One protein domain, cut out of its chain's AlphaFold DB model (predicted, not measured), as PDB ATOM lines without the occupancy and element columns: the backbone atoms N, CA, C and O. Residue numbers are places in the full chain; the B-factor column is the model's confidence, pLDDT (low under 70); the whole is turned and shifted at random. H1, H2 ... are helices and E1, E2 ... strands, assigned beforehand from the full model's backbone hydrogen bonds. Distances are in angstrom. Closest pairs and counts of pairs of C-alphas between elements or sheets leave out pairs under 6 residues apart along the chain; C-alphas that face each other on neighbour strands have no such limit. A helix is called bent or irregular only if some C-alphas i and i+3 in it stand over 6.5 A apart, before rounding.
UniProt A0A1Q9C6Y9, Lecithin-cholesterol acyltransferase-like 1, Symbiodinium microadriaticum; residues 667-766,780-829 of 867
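What this domain is: This is residues 667 to 766 and 780 to 829 of the 867 residues of the protein "Lecithin-cholesterol acyltransferase-like 1" of Symbiodinium microadriaticum (UniProt A0A1Q9C6Y9). A short helix, H1, lies in the middle of an elongated domain, between a two-strand hairpin, E1 and E2, and a helical hairpin, H5 and H6, with H2 packing on it as well. H3 packs on H6, the short H4 and H7 pack on each other toward one end of the long axis, where H8 and the last printed residues also lie, and three long loops link H1 to H2, H4 to H5 and E1 to E2. The printed part has 150 residues, with eight named helices and two named strands in the order H1, H2, H3, H4, H5, H6, E1, E2, H7, H8; the sheet is E1 - E2, antiparallel. The class is mostly helix, though under half of the residues are in named elements. The whole is compact, with a radius of gyration of the C-alphas of 15.2 A, and the C-alphas span 50 by 32 by 32 A.

Where its parts are: H1 is residues 672 to 679, 10.4 A from first to last C-alpha, and begins with C-alpha 672 at (34.315, -5.715, -30.452). H2 is residues 692 to 701, 14.5 A long. H3, residues 704 to 707, and H4, residues 712 to 715, have four residues each. H5 is residues 733 to 740, 10.7 A long. H6, residues 746 to 762, is the longest helix at 24.4 A, and its C-alpha 762 is at (23.753, -20.265, -44.330). H6 has a kink of 36 degrees near residue 755 and is only just irregular: C-alphas 755 and 758 are 6.8 A apart. E1 is residues 782 to 787, 14.6 A long, and E2 is residues 802 to 806, 13.5 A long. H7 is residues 814 to 817, and H8, residues 819 to 823, ends with C-alpha 823 at (33.984, -21.823, -47.005).

How they stand to each other: The centre of H1 is the nearest to the mean of the C-alphas, at 5.5 A. H1 and H2 touch, closest at the C-alphas of Tyr 677 and Val 700, 5.4 A, at a steep tilt of 61 degrees, opposite ways. H1 touches H5 at a shallow tilt of 25 degrees, the same way, and the closest C-alphas, of Leu 678 and Ile 740, are 7.0 A apart. H5 and H6 form a hairpin at a shallow tilt of 14 degrees, opposite ways; the closest C-alphas are those of Leu 737 and Gly 746, 4.7 A. H2 and H6 touch only at their ends, H6 with residues 746 to 749 alone; the C-alphas of Asn 701 and Thr 749 are closest, at 6.3 A. H3 touches H6, with the C-alphas of Val 706 and Phe 753 closest at 5.8 A. The closest C-alphas of H1 and E1, those of Thr 672 and Ala 783, are 6.2 A apart. E1 and E2 form an antiparallel hairpin, at 144 degrees between their directions; N 784 and O 804, 2.9 A, and N 804 and O 785, 2.8 A, are within hydrogen-bond range. H4 touches H7, with the C-alphas of Ala 714 and Leu 815 closest at 5.7 A. H4 and H8 are close but not clearly touching, with the C-alphas of Ala 714 and Gln 819 closest at 6.2 A, and H7 and H8 meet only through their link. Among the pairs that are apart are H1 and H6, and H5 and E1. Every O i to N i+4 pair is within hydrogen-bond range in H1, H5 and H8, against 4 of 6 in H2 and 11 of 13 in H6; H3, H4 and H7 are too short for such a pair.

The domain as a whole: The two C-alphas farthest apart are those of Glu 794 and Pro 828, at 50.6 A. Residues 767 to 779 are cut out, and C-alphas 766 and 780 are 26.1 A apart across the cut, which lies in the link from H6 to E1. Of the links that are printed whole, those from H1 to H2, H4 to H5 and E1 to E2 are long, with 12, 17 and 14 residues. The mean pLDDT of the printed part is 89.9; residues 683 to 685, 687 and 689, in the link from H1 to H2, are under 70.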
ATOM      1  N   TRP A 667      32.632 -11.086 -41.659       93.81
ATOM      2  CA  TRP A 667      31.836 -12.202 -42.184       93.81
ATOM      3  C   TRP A 667      31.168 -13.061 -41.105       93.81
ATOM      4  O   TRP A 667      30.041 -13.510 -41.295       93.81
ATOM      5  N   MET A 668      31.839 -13.233 -39.965       93.44
ATOM      6  CA  MET A 668      31.360 -13.955 -38.781       93.44
ATOM      7  C   MET A 668      31.404 -13.081 -37.512       93.44
ATOM      8  O   MET A 668      31.608 -13.596 -36.412       93.44
ATOM      9  N   GLY A 669      31.273 -11.758 -37.661       93.38
ATOM     10  CA  GLY A 669      31.301 -10.792 -36.558       93.38
ATOM     11  C   GLY A 669      32.673 -10.589 -35.901       93.38
ATOM     12  O   GLY A 669      33.707 -10.864 -36.512       93.38
ATOM     13  N   GLY A 670      32.699 -10.081 -34.664       93.56
ATOM     14  CA  GLY A 670      33.934  -9.838 -33.905       93.56
ATOM     15  C   GLY A 670      33.711  -9.535 -32.420       93.56
ATOM     16  O   GLY A 670      32.645  -9.064 -32.025       93.56
ATOM     17  N   ALA A 671      34.727  -9.768 -31.582       93.31
ATOM     18  CA  ALA A 671      34.637  -9.570 -30.128       93.31
ATOM     19  C   ALA A 671      34.347  -8.107 -29.726       93.31
ATOM     20  O   ALA A 671      33.731  -7.856 -28.690       93.31
ATOM     21  N   THR A 672      34.687  -7.137 -30.582       91.81
ATOM     22  CA  THR A 672      34.315  -5.715 -30.452       91.81
ATOM     23  C   THR A 672      32.801  -5.508 -30.279       91.81
ATOM     24  O   THR A 672      32.384  -4.624 -29.533       91.81
ATOM     25  N   GLN A 673      31.958  -6.363 -30.876       93.94
ATOM     26  CA  GLN A 673      30.504  -6.308 -30.686       93.94
ATOM     27  C   GLN A 673      30.074  -6.730 -29.269       93.94
ATOM     28  O   GLN A 673      29.077  -6.231 -28.756       93.94
ATOM     29  N   ILE A 674      30.837  -7.602 -28.599       94.94
ATOM     30  CA  ILE A 674      30.583  -7.975 -27.200       94.94
ATOM     31  C   ILE A 674      30.925  -6.809 -26.263       94.94
ATOM     32  O   ILE A 674      30.190  -6.560 -25.311       94.94
ATOM     33  N   ALA A 675      31.973  -6.034 -26.571       92.00
ATOM     34  CA  ALA A 675      32.281  -4.800 -25.842       92.00
ATOM     35  C   ALA A 675      31.162  -3.760 -26.018       92.00
ATOM     36  O   ALA A 675      30.711  -3.169 -25.038       92.00
ATOM     37  N   ALA A 676      30.664  -3.599 -27.249       91.12
ATOM     38  CA  ALA A 676      29.528  -2.736 -27.561       91.12
ATOM     39  C   ALA A 676      28.247  -3.142 -26.803       91.12
ATOM     40  O   ALA A 676      27.540  -2.283 -26.281       91.12
ATOM     41  N   TYR A 677      27.982  -4.448 -26.679       93.19
ATOM     42  CA  TYR A 677      26.841  -4.968 -25.924       93.19
ATOM     43  C   TYR A 677      26.977  -4.831 -24.402       93.19
ATOM     44  O   TYR A 677      26.019  -4.414 -23.758       93.19
ATOM     45  N   LEU A 678      28.117  -5.197 -23.807       92.94
ATOM     46  CA  LEU A 678      28.263  -5.251 -22.343       92.94
ATOM     47  C   LEU A 678      28.576  -3.899 -21.700       92.94
ATOM     48  O   LEU A 678      28.177  -3.672 -20.562       92.94
ATOM     49  N   GLY A 679      29.295  -3.031 -22.415       87.31
ATOM     50  CA  GLY A 679      29.862  -1.815 -21.842       87.31
ATOM     51  C   GLY A 679      29.886  -0.606 -22.761       87.31
ATOM     52  O   GLY A 679      30.512   0.371 -22.387       87.31
ATOM     53  N   GLY A 680      29.254  -0.658 -23.937       86.31
ATOM     54  CA  GLY A 680      29.136   0.479 -24.852       86.31
ATOM     55  C   GLY A 680      30.457   0.927 -25.488       86.31
ATOM     56  O   GLY A 680      31.317   1.551 -24.868       86.31
ATOM     57  N   TRP A 681      30.618   0.673 -26.784       82.00
ATOM     58  CA  TRP A 681      31.830   1.037 -27.510       82.00
ATOM     59  C   TRP A 681      31.734   2.471 -28.049       82.00
ATOM     60  O   TRP A 681      31.107   2.725 -29.076       82.00
ATOM     61  N   THR A 682      32.387   3.421 -27.378       73.00
ATOM     62  CA  THR A 682      32.346   4.872 -27.671       73.00
ATOM     63  C   THR A 682      33.090   5.302 -28.949       73.00
ATOM     64  O   THR A 682      33.410   6.477 -29.112       73.00
ATOM     65  N   LEU A 683      33.427   4.370 -29.850       69.31
ATOM     66  CA  LEU A 683      34.311   4.579 -31.014       69.31
ATOM     67  C   LEU A 683      35.720   5.111 -30.657       69.31
ATOM     68  O   LEU A 683      36.436   5.604 -31.524       69.31
ATOM     69  N   GLY A 684      36.128   5.014 -29.386       67.12
ATOM     70  CA  GLY A 684      37.369   5.602 -28.868       67.12
ATOM     71  C   GLY A 684      37.227   7.036 -28.343       67.12
ATOM     72  O   GLY A 684      38.213   7.599 -27.871       67.12
ATOM     73  N   LEU A 685      36.025   7.626 -28.371       67.75
ATOM     74  CA  LEU A 685      35.760   8.905 -27.711       67.75
ATOM     75  C   LEU A 685      35.799   8.746 -26.177       67.75
ATOM     76  O   LEU A 685      35.359   7.710 -25.663       67.75
ATOM     77  N   PRO A 686      36.285   9.748 -25.419       70.69
ATOM     78  CA  PRO A 686      36.292   9.689 -23.960       70.69
ATOM     79  C   PRO A 686      34.880   9.618 -23.363       70.69
ATOM     80  O   PRO A 686      33.979  10.329 -23.807       70.69
ATOM     81  N   SER A 687      34.704   8.852 -22.283       69.19
ATOM     82  CA  SER A 687      33.397   8.657 -21.629       69.19
ATOM     83  C   SER A 687      32.765   9.937 -21.060       69.19
ATOM     84  O   SER A 687      31.568   9.959 -20.802       69.19
ATOM     85  N   TRP A 688      33.546  11.012 -20.872       70.62
ATOM     86  CA  TRP A 688      33.034  12.334 -20.480       70.62
ATOM     87  C   TRP A 688      32.399  13.114 -21.643       70.62
ATOM     88  O   TRP A 688      31.614  14.026 -21.399       70.62
ATOM     89  N   LEU A 689      32.737  12.768 -22.889       69.31
ATOM     90  CA  LEU A 689      32.146  13.331 -24.106       69.31
ATOM     91  C   LEU A 689      30.973  12.478 -24.601       69.31
ATOM     92  O   LEU A 689      30.008  13.007 -25.144       69.31
ATOM     93  N   LEU A 690      31.067  11.158 -24.429       72.12
ATOM     94  CA  LEU A 690      30.055  10.202 -24.858       72.12
ATOM     95  C   LEU A 690      29.962   9.052 -23.838       72.12
ATOM     96  O   LEU A 690      30.799   8.149 -23.884       72.12
ATOM     97  N   PRO A 691      28.983   9.078 -22.909       79.38
ATOM     98  CA  PRO A 691      28.841   8.050 -21.880       79.38
ATOM     99  C   PRO A 691      28.662   6.646 -22.468       79.38
ATOM    100  O   PRO A 691      28.056   6.458 -23.528       79.38
ATOM    101  N   HIS A 692      29.216   5.649 -21.782       82.00
ATOM    102  CA  HIS A 692      29.314   4.286 -22.301       82.00
ATOM    103  C   HIS A 692      27.976   3.533 -22.165       82.00
ATOM    104  O   HIS A 692      27.491   2.961 -23.141       82.00
ATOM    105  N   ASP A 693      27.312   3.649 -21.011       79.62
ATOM    106  CA  ASP A 693      25.971   3.112 -20.718       79.62
ATOM    107  C   ASP A 693      24.893   3.660 -21.673       79.62
ATOM    108  O   ASP A 693      23.864   3.031 -21.928       79.62
ATOM    109  N   TYR A 694      25.138   4.854 -22.207       76.19
ATOM    110  CA  TYR A 694      24.296   5.519 -23.182       76.19
ATOM    111  C   TYR A 694      24.446   4.892 -24.577       76.19
ATOM    112  O   TYR A 694      23.457   4.435 -25.155       76.19
ATOM    113  N   VAL A 695      25.673   4.783 -25.114       79.44
ATOM    114  CA  VAL A 695      25.880   4.163 -26.442       79.44
ATOM    115  C   VAL A 695      25.568   2.668 -26.454       79.44
ATOM    116  O   VAL A 695      25.102   2.164 -27.479       79.44
ATOM    117  N   GLN A 696      25.728   1.982 -25.317       87.44
ATOM    118  CA  GLN A 696      25.313   0.591 -25.126       87.44
ATOM    119  C   GLN A 696      23.853   0.379 -25.561       87.44
ATOM    120  O   GLN A 696      23.555  -0.558 -26.298       87.44
ATOM    121  N   ARG A 697      22.935   1.286 -25.191       83.38
ATOM    122  CA  ARG A 697      21.497   1.159 -25.504       83.38
ATOM    123  C   ARG A 697      21.211   1.240 -27.005       83.38
ATOM    124  O   ARG A 697      20.320   0.541 -27.483       83.38
ATOM    125  N   VAL A 698      21.980   2.019 -27.773       82.00
ATOM    126  CA  VAL A 698      21.897   2.014 -29.250       82.00
ATOM    127  C   VAL A 698      22.441   0.705 -29.808       82.00
ATOM    128  O   VAL A 698      21.815   0.073 -30.656       82.00
ATOM    129  N   GLN A 699      23.617   0.306 -29.331       87.56
ATOM    130  CA  GLN A 699      24.396  -0.799 -29.884       87.56
ATOM    131  C   GLN A 699      23.779  -2.169 -29.588       87.56
ATOM    132  O   GLN A 699      23.937  -3.087 -30.388       87.56
ATOM    133  N   VAL A 700      23.032  -2.291 -28.487       90.31
ATOM    134  CA  VAL A 700      22.201  -3.458 -28.175       90.31
ATOM    135  C   VAL A 700      20.937  -3.478 -29.036       90.31
ATOM    136  O   VAL A 700      20.648  -4.518 -29.619       90.31
ATOM    137  N   ASN A 701      20.199  -2.366 -29.177       87.19
ATOM    138  CA  ASN A 701      18.948  -2.341 -29.959       87.19
ATOM    139  C   ASN A 701      19.143  -2.419 -31.486       87.19
ATOM    140  O   ASN A 701      18.211  -2.795 -32.198       87.19
ATOM    141  N   ALA A 702      20.326  -2.083 -32.009       89.38
ATOM    142  CA  ALA A 702      20.650  -2.240 -33.425       89.38
ATOM    143  C   ALA A 702      20.683  -3.729 -33.828       89.38
ATOM    144  O   ALA A 702      21.571  -4.482 -33.419       89.38
ATOM    145  N   SER A 703      19.743  -4.163 -34.677       90.38
ATOM    146  CA  SER A 703      19.690  -5.547 -35.165       90.38
ATOM    147  C   SER A 703      20.897  -5.916 -36.035       90.38
ATOM    148  O   SER A 703      21.290  -7.081 -36.055       90.38
ATOM    149  N   SER A 704      21.569  -4.941 -36.659       91.31
ATOM    150  CA  SER A 704      22.864  -5.137 -37.332       91.31
ATOM    151  C   SER A 704      23.960  -5.675 -36.404       91.31
ATOM    152  O   SER A 704      24.793  -6.472 -36.842       91.31
ATOM    153  N   GLY A 705      23.924  -5.338 -35.109       91.00
ATOM    154  CA  GLY A 705      24.842  -5.877 -34.102       91.00
ATOM    155  C   GLY A 705      24.762  -7.403 -33.980       91.00
ATOM    156  O   GLY A 705      25.760  -8.059 -33.690       91.00
ATOM    157  N   VAL A 706      23.609  -8.003 -34.294       91.75
ATOM    158  CA  VAL A 706      23.441  -9.465 -34.304       91.75
ATOM    159  C   VAL A 706      24.254 -10.114 -35.430       91.75
ATOM    160  O   VAL A 706      24.755 -11.221 -35.259       91.75
ATOM    161  N   TRP A 707      24.448  -9.426 -36.560       89.19
ATOM    162  CA  TRP A 707      25.329  -9.893 -37.639       89.19
ATOM    163  C   TRP A 707      26.805  -9.567 -37.405       89.19
ATOM    164  O   TRP A 707      27.676 -10.278 -37.896       89.19
ATOM    165  N   MET A 708      27.096  -8.535 -36.613       92.62
ATOM    166  CA  MET A 708      28.455  -8.236 -36.147       92.62
ATOM    167  C   MET A 708      28.865  -9.061 -34.914       92.62
ATOM    168  O   MET A 708      30.006  -8.966 -34.460       92.62
ATOM    169  N   SER A 709      27.972  -9.898 -34.384       94.38
ATOM    170  CA  SER A 709      28.248 -10.770 -33.241       94.38
ATOM    171  C   SER A 709      29.137 -11.960 -33.630       94.38
ATOM    172  O   SER A 709      28.914 -12.563 -34.680       94.38
ATOM    173  N   PRO A 710      30.124 -12.336 -32.795       95.06
ATOM    174  CA  PRO A 710      31.066 -13.409 -33.100       95.06
ATOM    175  C   PRO A 710      30.360 -14.765 -33.242       95.06
ATOM    176  O   PRO A 710      29.681 -15.227 -32.325       95.06
ATOM    177  N   HIS A 711      30.528 -15.410 -34.398       94.00
ATOM    178  CA  HIS A 711      29.836 -16.652 -34.746       94.00
ATOM    179  C   HIS A 711      30.616 -17.916 -34.316       94.00
ATOM    180  O   HIS A 711      31.819 -17.998 -34.592       94.00
ATOM    181  N   PRO A 712      29.969 -18.950 -33.733       92.94
ATOM    182  CA  PRO A 712      30.629 -20.205 -33.349       92.94
ATOM    183  C   PRO A 712      31.436 -20.875 -34.473       92.94
ATOM    184  O   PRO A 712      32.530 -21.360 -34.221       92.94
ATOM    185  N   ASP A 713      30.968 -20.837 -35.719       91.50
ATOM    186  CA  ASP A 713      31.670 -21.424 -36.877       91.50
ATOM    187  C   ASP A 713      33.085 -20.851 -37.125       91.50
ATOM    188  O   ASP A 713      33.911 -21.520 -37.750       91.50
ATOM    189  N   ALA A 714      33.377 -19.628 -36.659       93.56
ATOM    190  CA  ALA A 714      34.703 -19.003 -36.748       93.56
ATOM    191  C   ALA A 714      35.432 -18.923 -35.397       93.56
ATOM    192  O   ALA A 714      36.647 -19.114 -35.351       93.56
ATOM    193  N   PHE A 715      34.707 -18.639 -34.311       94.69
ATOM    194  CA  PHE A 715      35.280 -18.434 -32.975       94.69
ATOM    195  C   PHE A 715      35.338 -19.718 -32.130       94.69
ATOM    196  O   PHE A 715      36.115 -19.796 -31.183       94.69
ATOM    197  N   GLY A 716      34.554 -20.744 -32.464       92.62
ATOM    198  CA  GLY A 716      34.526 -22.033 -31.776       92.62
ATOM    199  C   GLY A 716      34.316 -21.896 -30.267       92.62
ATOM    200  O   GLY A 716      33.368 -21.258 -29.810       92.62
ATOM    201  N   ALA A 717      35.234 -22.490 -29.504       94.94
ATOM    202  CA  ALA A 717      35.284 -22.421 -28.044       94.94
ATOM    203  C   ALA A 717      36.184 -21.283 -27.505       94.94
ATOM    204  O   ALA A 717      36.584 -21.324 -26.342       94.94
ATOM    205  N   ALA A 718      36.538 -20.282 -28.325       95.62
ATOM    206  CA  ALA A 718      37.321 -19.137 -27.866       95.62
ATOM    207  C   ALA A 718      36.583 -18.370 -26.757       95.62
ATOM    208  O   ALA A 718      35.381 -18.100 -26.849       95.62
ATOM    209  N   VAL A 719      37.324 -18.006 -25.708       96.88
ATOM    210  CA  VAL A 719      36.806 -17.235 -24.576       96.88
ATOM    211  C   VAL A 719      36.744 -15.763 -24.969       96.88
ATOM    212  O   VAL A 719      37.773 -15.101 -25.071       96.88
ATOM    213  N   LEU A 720      35.533 -15.251 -25.167       97.25
ATOM    214  CA  LEU A 720      35.268 -13.856 -25.526       97.25
ATOM    215  C   LEU A 720      35.138 -12.955 -24.295       97.25
ATOM    216  O   LEU A 720      35.407 -11.758 -24.382       97.25
ATOM    217  N   VAL A 721      34.710 -13.522 -23.162       98.00
ATOM    218  CA  VAL A 721      34.603 -12.810 -21.884       98.00
ATOM    219  C   VAL A 721      35.083 -13.689 -20.733       98.00
ATOM    220  O   VAL A 721      34.695 -14.853 -20.638       98.00
ATOM    221  N   GLU A 722      35.889 -13.111 -19.849       97.75
ATOM    222  CA  GLU A 722      36.372 -13.694 -18.597       97.75
ATOM    223  C   GLU A 722      35.765 -12.920 -17.418       97.75
ATOM    224  O   GLU A 722      35.924 -11.698 -17.329       97.75
ATOM    225  N   THR A 723      35.081 -13.612 -16.506       97.25
ATOM    226  CA  THR A 723      34.562 -13.045 -15.247       97.25
ATOM    227  C   THR A 723      34.970 -13.919 -14.051       97.25
ATOM    228  O   THR A 723      35.377 -15.065 -14.259       97.25
ATOM    229  N   PRO A 724      34.883 -13.428 -12.797       97.25
ATOM    230  CA  PRO A 724      35.365 -14.158 -11.622       97.25
ATOM    231  C   PRO A 724      34.820 -15.583 -11.440       97.25
ATOM    232  O   PRO A 724      35.554 -16.429 -10.932       97.25
ATOM    233  N   SER A 725      33.575 -15.873 -11.847       95.81
ATOM    234  CA  SER A 725      33.014 -17.235 -11.781       95.81
ATOM    235  C   SER A 725      32.914 -17.970 -13.120       95.81
ATOM    236  O   SER A 725      32.726 -19.191 -13.112       95.81
ATOM    237  N   ARG A 726      33.014 -17.289 -14.275       95.31
ATOM    238  CA  ARG A 726      32.721 -17.910 -15.576       95.31
ATOM    239  C   ARG A 726      33.454 -17.289 -16.774       95.31
ATOM    240  O   ARG A 726      33.517 -16.078 -16.940       95.31
ATOM    241  N   ASN A 727      33.862 -18.160 -17.699       97.38
ATOM    242  CA  ASN A 727      34.232 -17.798 -19.068       97.38
ATOM    243  C   ASN A 727      33.039 -17.967 -20.030       97.38
ATOM    244  O   ASN A 727      32.302 -18.955 -19.942       97.38
ATOM    245  N   TYR A 728      32.878 -17.027 -20.963       97.69
ATOM    246  CA  TYR A 728      31.810 -16.988 -21.969       97.69
ATOM    247  C   TYR A 728      32.392 -17.082 -23.386       97.69
ATOM    248  O   TYR A 728      33.449 -16.520 -23.686       97.69
ATOM    249  N   THR A 729      31.676 -17.772 -24.270       97.38
ATOM    250  CA  THR A 729      32.072 -18.086 -25.654       97.38
ATOM    251  C   THR A 729      31.092 -17.492 -26.672       97.38
ATOM    252  O   THR A 729      30.081 -16.886 -26.310       97.38
ATOM    253  N   ALA A 730      31.337 -17.711 -27.968       95.44
ATOM    254  CA  ALA A 730      30.405 -17.343 -29.041       95.44
ATOM    255  C   ALA A 730      29.016 -18.011 -28.915       95.44
ATOM    256  O   ALA A 730      28.029 -17.486 -29.428       95.44
ATOM    257  N   ALA A 731      28.910 -19.144 -28.210       94.81
ATOM    258  CA  ALA A 731      27.628 -19.794 -27.925       94.81
ATOM    259  C   ALA A 731      26.812 -19.073 -26.830       94.81
ATOM    260  O   ALA A 731      25.593 -19.226 -26.770       94.81
ATOM    261  N   ASP A 732      27.465 -18.269 -25.985       96.00
ATOM    262  CA  ASP A 732      26.865 -17.650 -24.797       96.00
ATOM    263  C   ASP A 732      26.328 -16.230 -25.033       96.00
ATOM    264  O   ASP A 732      25.742 -15.627 -24.132       96.00
ATOM    265  N   VAL A 733      26.485 -15.682 -26.242       95.25
ATOM    266  CA  VAL A 733      26.014 -14.328 -26.588       95.25
ATOM    267  C   VAL A 733      24.511 -14.122 -26.304       95.25
ATOM    268  O   VAL A 733      24.174 -13.087 -25.730       95.25
ATOM    269  N   PRO A 734      23.597 -15.086 -26.558       94.12
ATOM    270  CA  PRO A 734      22.192 -14.965 -26.151       94.12
ATOM    271  C   PRO A 734      21.962 -14.902 -24.632       94.12
ATOM    272  O   PRO A 734      20.913 -14.427 -24.202       94.12
ATOM    273  N   ASP A 735      22.894 -15.400 -23.814       94.19
ATOM    274  CA  ASP A 735      22.825 -15.314 -22.350       94.19
ATOM    275  C   ASP A 735      23.301 -13.953 -21.848       94.19
ATOM    276  O   ASP A 735      22.602 -13.305 -21.070       94.19
ATOM    277  N   MET A 736      24.421 -13.469 -22.392       94.62
ATOM    278  CA  MET A 736      24.919 -12.113 -22.152       94.62
ATOM    279  C   MET A 736      23.877 -11.054 -22.558       94.62
ATOM    280  O   MET A 736      23.595 -10.141 -21.785       94.62
ATOM    281  N   LEU A 737      23.221 -11.225 -23.714       93.94
ATOM    282  CA  LEU A 737      22.140 -10.346 -24.175       93.94
ATOM    283  C   LEU A 737      20.924 -10.342 -23.238       93.94
ATOM    284  O   LEU A 737      20.414  -9.271 -22.920       93.94
ATOM    285  N   ARG A 738      20.480 -11.499 -22.729       93.38
ATOM    286  CA  ARG A 738      19.393 -11.545 -21.730       93.38
ATOM    287  C   ARG A 738      19.780 -10.854 -20.419       93.38
ATOM    288  O   ARG A 738      18.948 -10.172 -19.829       93.38
ATOM    289  N   LYS A 739      21.038 -10.979 -19.984       92.88
ATOM    290  CA  LYS A 739      21.549 -10.355 -18.751       92.88
ATOM    291  C   LYS A 739      21.649  -8.825 -18.835       92.88
ATOM    292  O   LYS A 739      21.383  -8.157 -17.845       92.88
ATOM    293  N   ILE A 740      21.905  -8.246 -20.008       91.06
ATOM    294  CA  ILE A 740      21.803  -6.785 -20.226       91.06
ATOM    295  C   ILE A 740      20.383  -6.252 -19.913       91.06
ATOM    296  O   ILE A 740      20.214  -5.110 -19.486       91.06
ATOM    297  N   GLY A 741      19.355  -7.098 -20.039       86.19
ATOM    298  CA  GLY A 741      18.008  -6.822 -19.542       86.19
ATOM    299  C   GLY A 741      17.173  -5.885 -20.421       86.19
ATOM    300  O   GLY A 741      17.596  -5.386 -21.466       86.19
ATOM    301  N   VAL A 742      15.921  -5.664 -20.007       81.19
ATOM    302  CA  VAL A 742      14.896  -5.005 -20.842       81.19
ATOM    303  C   VAL A 742      15.218  -3.535 -21.131       81.19
ATOM    304  O   VAL A 742      15.032  -3.091 -22.260       81.19
ATOM    305  N   LYS A 743      15.742  -2.781 -20.151       79.50
ATOM    306  CA  LYS A 743      15.969  -1.323 -20.266       79.50
ATOM    307  C   LYS A 743      16.921  -0.920 -21.400       79.50
ATOM    308  O   LYS A 743      16.775   0.170 -21.941       79.50
ATOM    309  N   ALA A 744      17.875  -1.784 -21.747       81.56
ATOM    310  CA  ALA A 744      18.825  -1.562 -22.835       81.56
ATOM    311  C   ALA A 744      18.492  -2.367 -24.109       81.56
ATOM    312  O   ALA A 744      19.244  -2.307 -25.072       81.56
ATOM    313  N   GLY A 745      17.361  -3.089 -24.146       86.62
ATOM    314  CA  GLY A 745      16.905  -3.865 -25.309       86.62
ATOM    315  C   GLY A 745      17.340  -5.336 -25.344       86.62
ATOM    316  O   GLY A 745      16.957  -6.065 -26.257       86.62
ATOM    317  N   GLY A 746      18.083  -5.815 -24.340       90.94
ATOM    318  CA  GLY A 746      18.760  -7.118 -24.353       90.94
ATOM    319  C   GLY A 746      17.871  -8.321 -24.699       90.94
ATOM    320  O   GLY A 746      18.259  -9.174 -25.498       90.94
ATOM    321  N   ASN A 747      16.632  -8.357 -24.194       89.44
ATOM    322  CA  ASN A 747      15.675  -9.431 -24.498       89.44
ATOM    323  C   ASN A 747      15.173  -9.410 -25.956       89.44
ATOM    324  O   ASN A 747      14.960 -10.474 -26.545       89.44
ATOM    325  N   GLN A 748      15.019  -8.227 -26.562       90.44
ATOM    326  CA  GLN A 748      14.669  -8.097 -27.982       90.44
ATOM    327  C   GLN A 748      15.826  -8.610 -28.844       90.44
ATOM    328  O   GLN A 748      15.629  -9.433 -29.737       90.44
ATOM    329  N   THR A 749      17.048  -8.189 -28.523       91.94
ATOM    330  CA  THR A 749      18.258  -8.554 -29.266       91.94
ATOM    331  C   THR A 749      18.597 -10.037 -29.114       91.94
ATOM    332  O   THR A 749      18.957 -10.676 -30.099       91.94
ATOM    333  N   ALA A 750      18.386 -10.641 -27.938       91.88
ATOM    334  CA  ALA A 750      18.493 -12.091 -27.744       91.88
ATOM    335  C   ALA A 750      17.462 -12.880 -28.578       91.88
ATOM    336  O   ALA A 750      17.786 -13.936 -29.125       91.88
ATOM    337  N   SER A 751      16.241 -12.356 -28.721       88.81
ATOM    338  CA  SER A 751      15.197 -12.959 -29.565       88.81
ATOM    339  C   SER A 751      15.551 -12.853 -31.055       88.81
ATOM    340  O   SER A 751      15.454 -13.833 -31.797       88.81
ATOM    341  N   LEU A 752      16.054 -11.690 -31.485       91.50
ATOM    342  CA  LEU A 752      16.604 -11.481 -32.826       91.50
ATOM    343  C   LEU A 752      17.821 -12.372 -33.106       91.50
ATOM    344  O   LEU A 752      17.960 -12.862 -34.222       91.50
ATOM    345  N   PHE A 753      18.664 -12.654 -32.109       91.75
ATOM    346  CA  PHE A 753      19.816 -13.547 -32.253       91.75
ATOM    347  C   PHE A 753      19.402 -14.941 -32.735       91.75
ATOM    348  O   PHE A 753      19.945 -15.444 -33.719       91.75
ATOM    349  N   ALA A 754      18.381 -15.534 -32.109       84.56
ATOM    350  CA  ALA A 754      17.863 -16.845 -32.497       84.56
ATOM    351  C   ALA A 754      17.305 -16.875 -33.935       84.56
ATOM    352  O   ALA A 754      17.437 -17.895 -34.620       84.56
ATOM    353  N   LYS A 755      16.719 -15.760 -34.397       87.50
ATOM    354  CA  LYS A 755      16.203 -15.582 -35.763       87.50
ATOM    355  C   LYS A 755      17.319 -15.378 -36.793       87.50
ATOM    356  O   LYS A 755      17.286 -16.015 -37.838       87.50
ATOM    357  N   LEU A 756      18.264 -14.471 -36.534       88.50
ATOM    358  CA  LEU A 756      19.164 -13.903 -37.549       88.50
ATOM    359  C   LEU A 756      20.506 -14.629 -37.689       88.50
ATOM    360  O   LEU A 756      21.086 -14.617 -38.775       88.50
ATOM    361  N   GLN A 757      20.993 -15.271 -36.626       84.31
ATOM    362  CA  GLN A 757      22.322 -15.884 -36.605       84.31
ATOM    363  C   GLN A 757      22.394 -17.157 -37.472       84.31
ATOM    364  O   GLN A 757      23.312 -17.310 -38.278       84.31
ATOM    365  N   LYS A 758      21.376 -18.030 -37.417       80.62
ATOM    366  CA  LYS A 758      21.331 -19.257 -38.239       80.62
ATOM    367  C   LYS A 758      21.207 -18.983 -39.751       80.62
ATOM    368  O   LYS A 758      21.857 -19.692 -40.520       80.62
ATOM    369  N   PRO A 759      20.410 -17.999 -40.219       80.88
ATOM    370  CA  PRO A 759      20.476 -17.521 -41.596       80.88
ATOM    371  C   PRO A 759      21.848 -16.966 -41.969       80.88
ATOM    372  O   PRO A 759      22.350 -17.340 -43.022       80.88
ATOM    373  N   LEU A 760      22.485 -16.149 -41.115       80.00
ATOM    374  CA  LEU A 760      23.798 -15.569 -41.420       80.00
ATOM    375  C   LEU A 760      24.829 -16.645 -41.778       80.00
ATOM    376  O   LEU A 760      25.498 -16.491 -42.793       80.00
ATOM    377  N   ALA A 761      24.904 -17.746 -41.020       82.94
ATOM    378  CA  ALA A 761      25.770 -18.888 -41.333       82.94
ATOM    379  C   ALA A 761      25.475 -19.498 -42.716       82.94
ATOM    380  O   ALA A 761      26.383 -19.743 -43.509       82.94
ATOM    381  N   LYS A 762      24.191 -19.700 -43.040       87.25
ATOM    382  CA  LYS A 762      23.753 -20.265 -44.330       87.25
ATOM    383  C   LYS A 762      24.060 -19.359 -45.526       87.25
ATOM    384  O   LYS A 762      24.194 -19.869 -46.632       87.25
ATOM    385  N   LEU A 763      24.183 -18.049 -45.312       87.94
ATOM    386  CA  LEU A 763      24.512 -17.073 -46.357       87.94
ATOM    387  C   LEU A 763      26.010 -17.004 -46.685       87.94
ATOM    388  O   LEU A 763      26.371 -16.321 -47.642       87.94
ATOM    389  N   GLN A 764      26.874 -17.709 -45.945       90.31
ATOM    390  CA  GLN A 764      28.337 -17.693 -46.108       90.31
ATOM    391  C   GLN A 764      28.826 -18.523 -47.304       90.31
ATOM    392  O   GLN A 764      29.796 -19.271 -47.203       90.31
ATOM    393  N   HIS A 765      28.207 -18.340 -48.468       90.94
ATOM    394  CA  HIS A 765      28.706 -18.818 -49.753       90.94
ATOM    395  C   HIS A 765      28.868 -17.644 -50.728       90.94
ATOM    396  O   HIS A 765      28.038 -16.732 -50.764       90.94
ATOM    397  N   ALA A 766      29.917 -17.671 -51.553       91.44
ATOM    398  CA  ALA A 766      30.104 -16.670 -52.600       91.44
ATOM    399  C   ALA A 766      28.870 -16.635 -53.536       91.44
ATOM    400  O   ALA A 766      28.387 -17.705 -53.930       91.44
ATOM    401  N   ILE A 780      47.143  -6.063 -37.185       96.62
ATOM    402  CA  ILE A 780      46.712  -5.005 -36.267       96.62
ATOM    403  C   ILE A 780      46.106  -5.614 -35.002       96.62
ATOM    404  O   ILE A 780      45.166  -6.409 -35.037       96.62
ATOM    405  N   ARG A 781      46.634  -5.166 -33.860       95.88
ATOM    406  CA  ARG A 781      46.210  -5.537 -32.507       95.88
ATOM    407  C   ARG A 781      44.700  -5.321 -32.324       95.88
ATOM    408  O   ARG A 781      44.250  -4.192 -32.141       95.88
ATOM    409  N   THR A 782      43.935  -6.408 -32.321       96.19
ATOM    410  CA  THR A 782      42.463  -6.406 -32.311       96.19
ATOM    411  C   THR A 782      41.934  -6.998 -31.009       96.19
ATOM    412  O   THR A 782      42.492  -7.972 -30.513       96.19
ATOM    413  N   ALA A 783      40.875  -6.422 -30.431       94.50
ATOM    414  CA  ALA A 783      40.262  -6.951 -29.209       94.50
ATOM    415  C   ALA A 783      39.742  -8.381 -29.438       94.50
ATOM    416  O   ALA A 783      39.013  -8.621 -30.397       94.50
ATOM    417  N   GLU A 784      40.116  -9.325 -28.577       95.19
ATOM    418  CA  GLU A 784      39.814 -10.759 -28.731       95.19
ATOM    419  C   GLU A 784      39.048 -11.329 -27.532       95.19
ATOM    420  O   GLU A 784      38.120 -12.111 -27.716       95.19
ATOM    421  N   SER A 785      39.386 -10.886 -26.317       96.06
ATOM    422  CA  SER A 785      38.686 -11.276 -25.091       96.06
ATOM    423  C   SER A 785      38.603 -10.114 -24.104       96.06
ATOM    424  O   SER A 785      39.511  -9.280 -24.033       96.06
ATOM    425  N   LEU A 786      37.514 -10.052 -23.344       96.62
ATOM    426  CA  LEU A 786      37.189  -8.974 -22.413       96.62
ATOM    427  C   LEU A 786      37.198  -9.512 -20.981       96.62
ATOM    428  O   LEU A 786      36.468 -10.442 -20.665       96.62
ATOM    429  N   VAL A 787      38.007  -8.927 -20.105       97.50
ATOM    430  CA  VAL A 787      38.097  -9.326 -18.696       97.50
ATOM    431  C   VAL A 787      37.319  -8.336 -17.838       97.50
ATOM    432  O   VAL A 787      37.467  -7.122 -18.002       97.50
ATOM    433  N   PHE A 788      36.518  -8.855 -16.910       96.69
ATOM    434  CA  PHE A 788      35.748  -8.075 -15.943       96.69
ATOM    435  C   PHE A 788      36.096  -8.458 -14.503       96.69
ATOM    436  O   PHE A 788      36.470  -9.590 -14.209       96.69
ATOM    437  N   ASP A 789      35.939  -7.498 -13.590       96.06
ATOM    438  CA  ASP A 789      36.115  -7.674 -12.142       96.06
ATOM    439  C   ASP A 789      34.872  -8.241 -11.430       96.06
ATOM    440  O   ASP A 789      34.924  -8.565 -10.245       96.06
ATOM    441  N   SER A 790      33.755  -8.373 -12.146       95.31
ATOM    442  CA  SER A 790      32.478  -8.875 -11.641       95.31
ATOM    443  C   SER A 790      31.732  -9.666 -12.707       95.31
ATOM    444  O   SER A 790      31.834  -9.356 -13.895       95.31
ATOM    445  N   ASP A 791      30.919 -10.627 -12.280       95.81
ATOM    446  CA  ASP A 791      30.103 -11.444 -13.177       95.81
ATOM    447  C   ASP A 791      28.979 -10.658 -13.868       95.81
ATOM    448  O   ASP A 791      28.466  -9.664 -13.348       95.81
ATOM    449  N   ILE A 792      28.562 -11.141 -15.042       94.38
ATOM    450  CA  ILE A 792      27.456 -10.555 -15.805       94.38
ATOM    451  C   ILE A 792      26.126 -10.914 -15.121       94.38
ATOM    452  O   ILE A 792      25.671 -12.063 -15.166       94.38
ATOM    453  N   VAL A 793      25.502  -9.924 -14.486       93.06
ATOM    454  CA  VAL A 793      24.210 -10.003 -13.773       93.06
ATOM    455  C   VAL A 793      23.107  -9.253 -14.536       93.06
ATOM    456  O   VAL A 793      23.357  -8.748 -15.626       93.06
ATOM    457  N   GLU A 794      21.878  -9.212 -14.012       91.44
ATOM    458  CA  GLU A 794      20.790  -8.459 -14.652       91.44
ATOM    459  C   GLU A 794      21.059  -6.943 -14.628       91.44
ATOM    460  O   GLU A 794      21.360  -6.377 -13.578       91.44
ATOM    461  N   GLY A 795      20.932  -6.290 -15.788       87.25
ATOM    462  CA  GLY A 795      21.176  -4.856 -15.966       87.25
ATOM    463  C   GLY A 795      22.647  -4.475 -16.163       87.25
ATOM    464  O   GLY A 795      23.008  -3.343 -15.866       87.25
ATOM    465  N   PHE A 796      23.498  -5.401 -16.621       90.88
ATOM    466  CA  PHE A 796      24.942  -5.171 -16.763       90.88
ATOM    467  C   PHE A 796      25.300  -4.087 -17.799       90.88
ATOM    468  O   PHE A 796      24.920  -4.181 -18.968       90.88
ATOM    469  N   ASP A 797      26.088  -3.102 -17.364       88.88
ATOM    470  CA  ASP A 797      26.431  -1.868 -18.085       88.88
ATOM    471  C   ASP A 797      27.918  -1.464 -17.936       88.88
ATOM    472  O   ASP A 797      28.285  -0.301 -18.119       88.88
ATOM    473  N   LYS A 798      28.804  -2.400 -17.568       90.75
ATOM    474  CA  LYS A 798      30.219  -2.112 -17.274       90.75
ATOM    475  C   LYS A 798      31.124  -2.165 -18.507       90.75
ATOM    476  O   LYS A 798      31.019  -3.059 -19.340       90.75
ATOM    477  N   VAL A 799      32.137  -1.296 -18.532       90.62
ATOM    478  CA  VAL A 799      33.315  -1.418 -19.413       90.62
ATOM    479  C   VAL A 799      34.262  -2.509 -18.883       90.62
ATOM    480  O   VAL A 799      34.390  -2.691 -17.673       90.62
ATOM    481  N   ALA A 800      34.941  -3.237 -19.779       92.62
ATOM    482  CA  ALA A 800      35.931  -4.253 -19.409       92.62
ATOM    483  C   ALA A 800      37.133  -3.636 -18.671       92.62
ATOM    484  O   ALA A 800      37.689  -2.629 -19.110       92.62
ATOM    485  N   THR A 801      37.581  -4.268 -17.582       94.81
ATOM    486  CA  THR A 801      38.735  -3.795 -16.793       94.81
ATOM    487  C   THR A 801      40.065  -4.076 -17.489       94.81
ATOM    488  O   THR A 801      41.056  -3.386 -17.250       94.81
ATOM    489  N   LYS A 802      40.096  -5.071 -18.385       95.12
ATOM    490  CA  LYS A 802      41.234  -5.372 -19.258       95.12
ATOM    491  C   LYS A 802      40.762  -6.037 -20.546       95.12
ATOM    492  O   LYS A 802      40.010  -7.003 -20.512       95.12
ATOM    493  N   THR A 803      41.296  -5.597 -21.680       94.81
ATOM    494  CA  THR A 803      41.116  -6.271 -22.974       94.81
ATOM    495  C   THR A 803      42.349  -7.115 -23.296       94.81
ATOM    496  O   THR A 803      43.483  -6.640 -23.195       94.81
ATOM    497  N   ARG A 804      42.141  -8.373 -23.694       95.88
ATOM    498  CA  ARG A 804      43.140  -9.214 -24.369       95.88
ATOM    499  C   ARG A 804      43.027  -8.992 -25.875       95.88
ATOM    500  O   ARG A 804      41.928  -8.772 -26.387       95.88
ATOM    501  N   TYR A 805      44.155  -9.038 -26.576       96.38
ATOM    502  CA  TYR A 805      44.222  -8.700 -27.994       96.38
ATOM    503  C   TYR A 805      44.936  -9.787 -28.797       96.38
ATOM    504  O   TYR A 805      46.011 -10.228 -28.389       96.38
ATOM    505  N   GLY A 806      44.359 -10.121 -29.949       96.06
ATOM    506  CA  GLY A 806      44.916 -11.000 -30.974       96.06
ATOM    507  C   GLY A 806      45.106 -10.258 -32.303       96.06
ATOM    508  O   GLY A 806      45.180  -9.024 -32.334       96.06
ATOM    509  N   ASP A 807      45.173 -11.007 -33.405       97.12
ATOM    510  CA  ASP A 807      45.336 -10.457 -34.761       97.12
ATOM    511  C   ASP A 807      43.991 -10.114 -35.440       97.12
ATOM    512  O   ASP A 807      42.931 -10.662 -35.116       97.12
ATOM    513  N   GLY A 808      44.046  -9.202 -36.408       96.69
ATOM    514  CA  GLY A 808      42.925  -8.679 -37.181       96.69
ATOM    515  C   GLY A 808      43.284  -7.355 -37.863       96.69
ATOM    516  O   GLY A 808      44.452  -7.089 -38.156       96.69
ATOM    517  N   ASP A 809      42.278  -6.512 -38.091       95.50
ATOM    518  CA  ASP A 809      42.429  -5.168 -38.673       95.50
ATOM    519  C   ASP A 809      42.255  -4.020 -37.650       95.50
ATOM    520  O   ASP A 809      42.236  -2.839 -38.002       95.50
ATOM    521  N   GLY A 810      42.164  -4.355 -36.363       92.81
ATOM    522  CA  GLY A 810      41.948  -3.435 -35.245       92.81
ATOM    523  C   GLY A 810      40.493  -3.362 -34.778       92.81
ATOM    524  O   GLY A 810      40.250  -2.908 -33.661       92.81
ATOM    525  N   LEU A 811      39.538  -3.847 -35.582       91.69
ATOM    526  CA  LEU A 811      38.110  -3.894 -35.239       91.69
ATOM    527  C   LEU A 811      37.534  -5.308 -35.384       91.69
ATOM    528  O   LEU A 811      36.759  -5.744 -34.527       91.69
ATOM    529  N   VAL A 812      37.929  -6.029 -36.435       95.44
ATOM    530  CA  VAL A 812      37.459  -7.376 -36.778       95.44
ATOM    531  C   VAL A 812      38.590  -8.384 -36.587       95.44
ATOM    532  O   VAL A 812      39.686  -8.222 -37.123       95.44
ATOM    533  N   ASN A 813      38.327  -9.445 -35.821       96.81
ATOM    534  CA  ASN A 813      39.301 -10.507 -35.558       96.81
ATOM    535  C   ASN A 813      39.667 -11.265 -36.841       96.81
ATOM    536  O   ASN A 813      38.786 -11.588 -37.645       96.81
ATOM    537  N   LEU A 814      40.937 -11.666 -36.971       96.06
ATOM    538  CA  LEU A 814      41.427 -12.451 -38.109       96.06
ATOM    539  C   LEU A 814      40.578 -13.709 -38.363       96.06
ATOM    540  O   LEU A 814      40.301 -14.026 -39.516       96.06
ATOM    541  N   LEU A 815      40.114 -14.385 -37.302       94.62
ATOM    542  CA  LEU A 815      39.249 -15.573 -37.377       94.62
ATOM    543  C   LEU A 815      37.990 -15.358 -38.234       94.62
ATOM    544  O   LEU A 815      37.562 -16.279 -38.925       94.62
ATOM    545  N   SER A 816      37.427 -14.149 -38.200       95.06
ATOM    546  CA  SER A 816      36.238 -13.751 -38.957       95.06
ATOM    547  C   SER A 816      36.596 -13.356 -40.392       95.06
ATOM    548  O   SER A 816      36.012 -13.879 -41.340       95.06
ATOM    549  N   LEU A 817      37.630 -12.520 -40.559       94.81
ATOM    550  CA  LEU A 817      38.122 -12.062 -41.866       94.81
ATOM    551  C   LEU A 817      38.567 -13.229 -42.770       94.81
ATOM    552  O   LEU A 817      38.254 -13.254 -43.960       94.81
ATOM    553  N   VAL A 818      39.256 -14.224 -42.197       93.12
ATOM    554  CA  VAL A 818      39.788 -15.395 -42.915       93.12
ATOM    555  C   VAL A 818      38.757 -16.513 -43.119       93.12
ATOM    556  O   VAL A 818      39.021 -17.448 -43.873       93.12
ATOM    557  N   GLN A 819      37.594 -16.474 -42.453       89.81
ATOM    558  CA  GLN A 819      36.643 -17.596 -42.482       89.81
ATOM    559  C   GLN A 819      36.197 -17.927 -43.909       89.81
ATOM    560  O   GLN A 819      36.105 -19.100 -44.271       89.81
ATOM    561  N   VAL A 820      35.970 -16.902 -44.731       88.50
ATOM    562  CA  VAL A 820      35.504 -17.052 -46.113       88.50
ATOM    563  C   VAL A 820      36.497 -17.781 -47.022       88.50
ATOM    564  O   VAL A 820      36.069 -18.433 -47.964       88.50
ATOM    565  N   GLU A 821      37.797 -17.799 -46.709       89.25
ATOM    566  CA  GLU A 821      38.768 -18.634 -47.440       89.25
ATOM    567  C   GLU A 821      38.580 -20.137 -47.180       89.25
ATOM    568  O   GLU A 821      38.996 -20.953 -47.999       89.25
ATOM    569  N   LYS A 822      37.939 -20.510 -46.062       86.56
ATOM    570  CA  LYS A 822      37.623 -21.904 -45.714       86.56
ATOM    571  C   LYS A 822      36.321 -22.385 -46.361       86.56
ATOM    572  O   LYS A 822      36.186 -23.576 -46.624       86.56
ATOM    573  N   VAL A 823      35.353 -21.482 -46.561       87.88
ATOM    574  CA  VAL A 823      33.984 -21.823 -47.005       87.88
ATOM    575  C   VAL A 823      33.657 -21.405 -48.441       87.88
ATOM    576  O   VAL A 823      32.715 -21.942 -49.018       87.88
ATOM    577  N   TRP A 824      34.407 -20.481 -49.055       90.12
ATOM    578  CA  TRP A 824      34.196 -20.076 -50.451       90.12
ATOM    579  C   TRP A 824      35.233 -20.721 -51.382       90.12
ATOM    580  O   TRP A 824      36.436 -20.613 -51.123       90.12
ATOM    581  N   PRO A 825      34.804 -21.344 -52.498       83.81
ATOM    582  CA  PRO A 825      35.709 -22.020 -53.420       83.81
ATOM    583  C   PRO A 825      36.606 -21.004 -54.138       83.81
ATOM    584  O   PRO A 825      36.151 -20.270 -55.019       83.81
ATOM    585  N   GLN A 826      37.891 -20.972 -53.767       81.25
ATOM    586  CA  GLN A 826      38.860 -20.085 -54.411       81.25
ATOM    587  C   GLN A 826      38.986 -20.450 -55.898       81.25
ATOM    588  O   GLN A 826      39.206 -21.604 -56.261       81.25
ATOM    589  N   SER A 827      38.789 -19.461 -56.764       81.50
ATOM    590  CA  SER A 827      38.648 -19.632 -58.212       81.50
ATOM    591  C   SER A 827      38.939 -18.309 -58.935       81.50
ATOM    592  O   SER A 827      38.997 -17.264 -58.287       81.50
ATOM    593  N   PRO A 828      39.060 -18.282 -60.278       77.62
ATOM    594  CA  PRO A 828      39.171 -17.022 -61.023       77.62
ATOM    595  C   PRO A 828      37.984 -16.063 -60.813       77.62
ATOM    596  O   PRO A 828      38.120 -14.865 -61.049       77.62
ATOM    597  N   LEU A 829      36.833 -16.582 -60.363       83.12
ATOM    598  CA  LEU A 829      35.641 -15.802 -60.023       83.12
ATOM    599  C   LEU A 829      35.568 -15.411 -58.542       83.12
ATOM    600  O   LEU A 829      34.796 -14.522 -58.214       83.12
TER     601      LEU A 829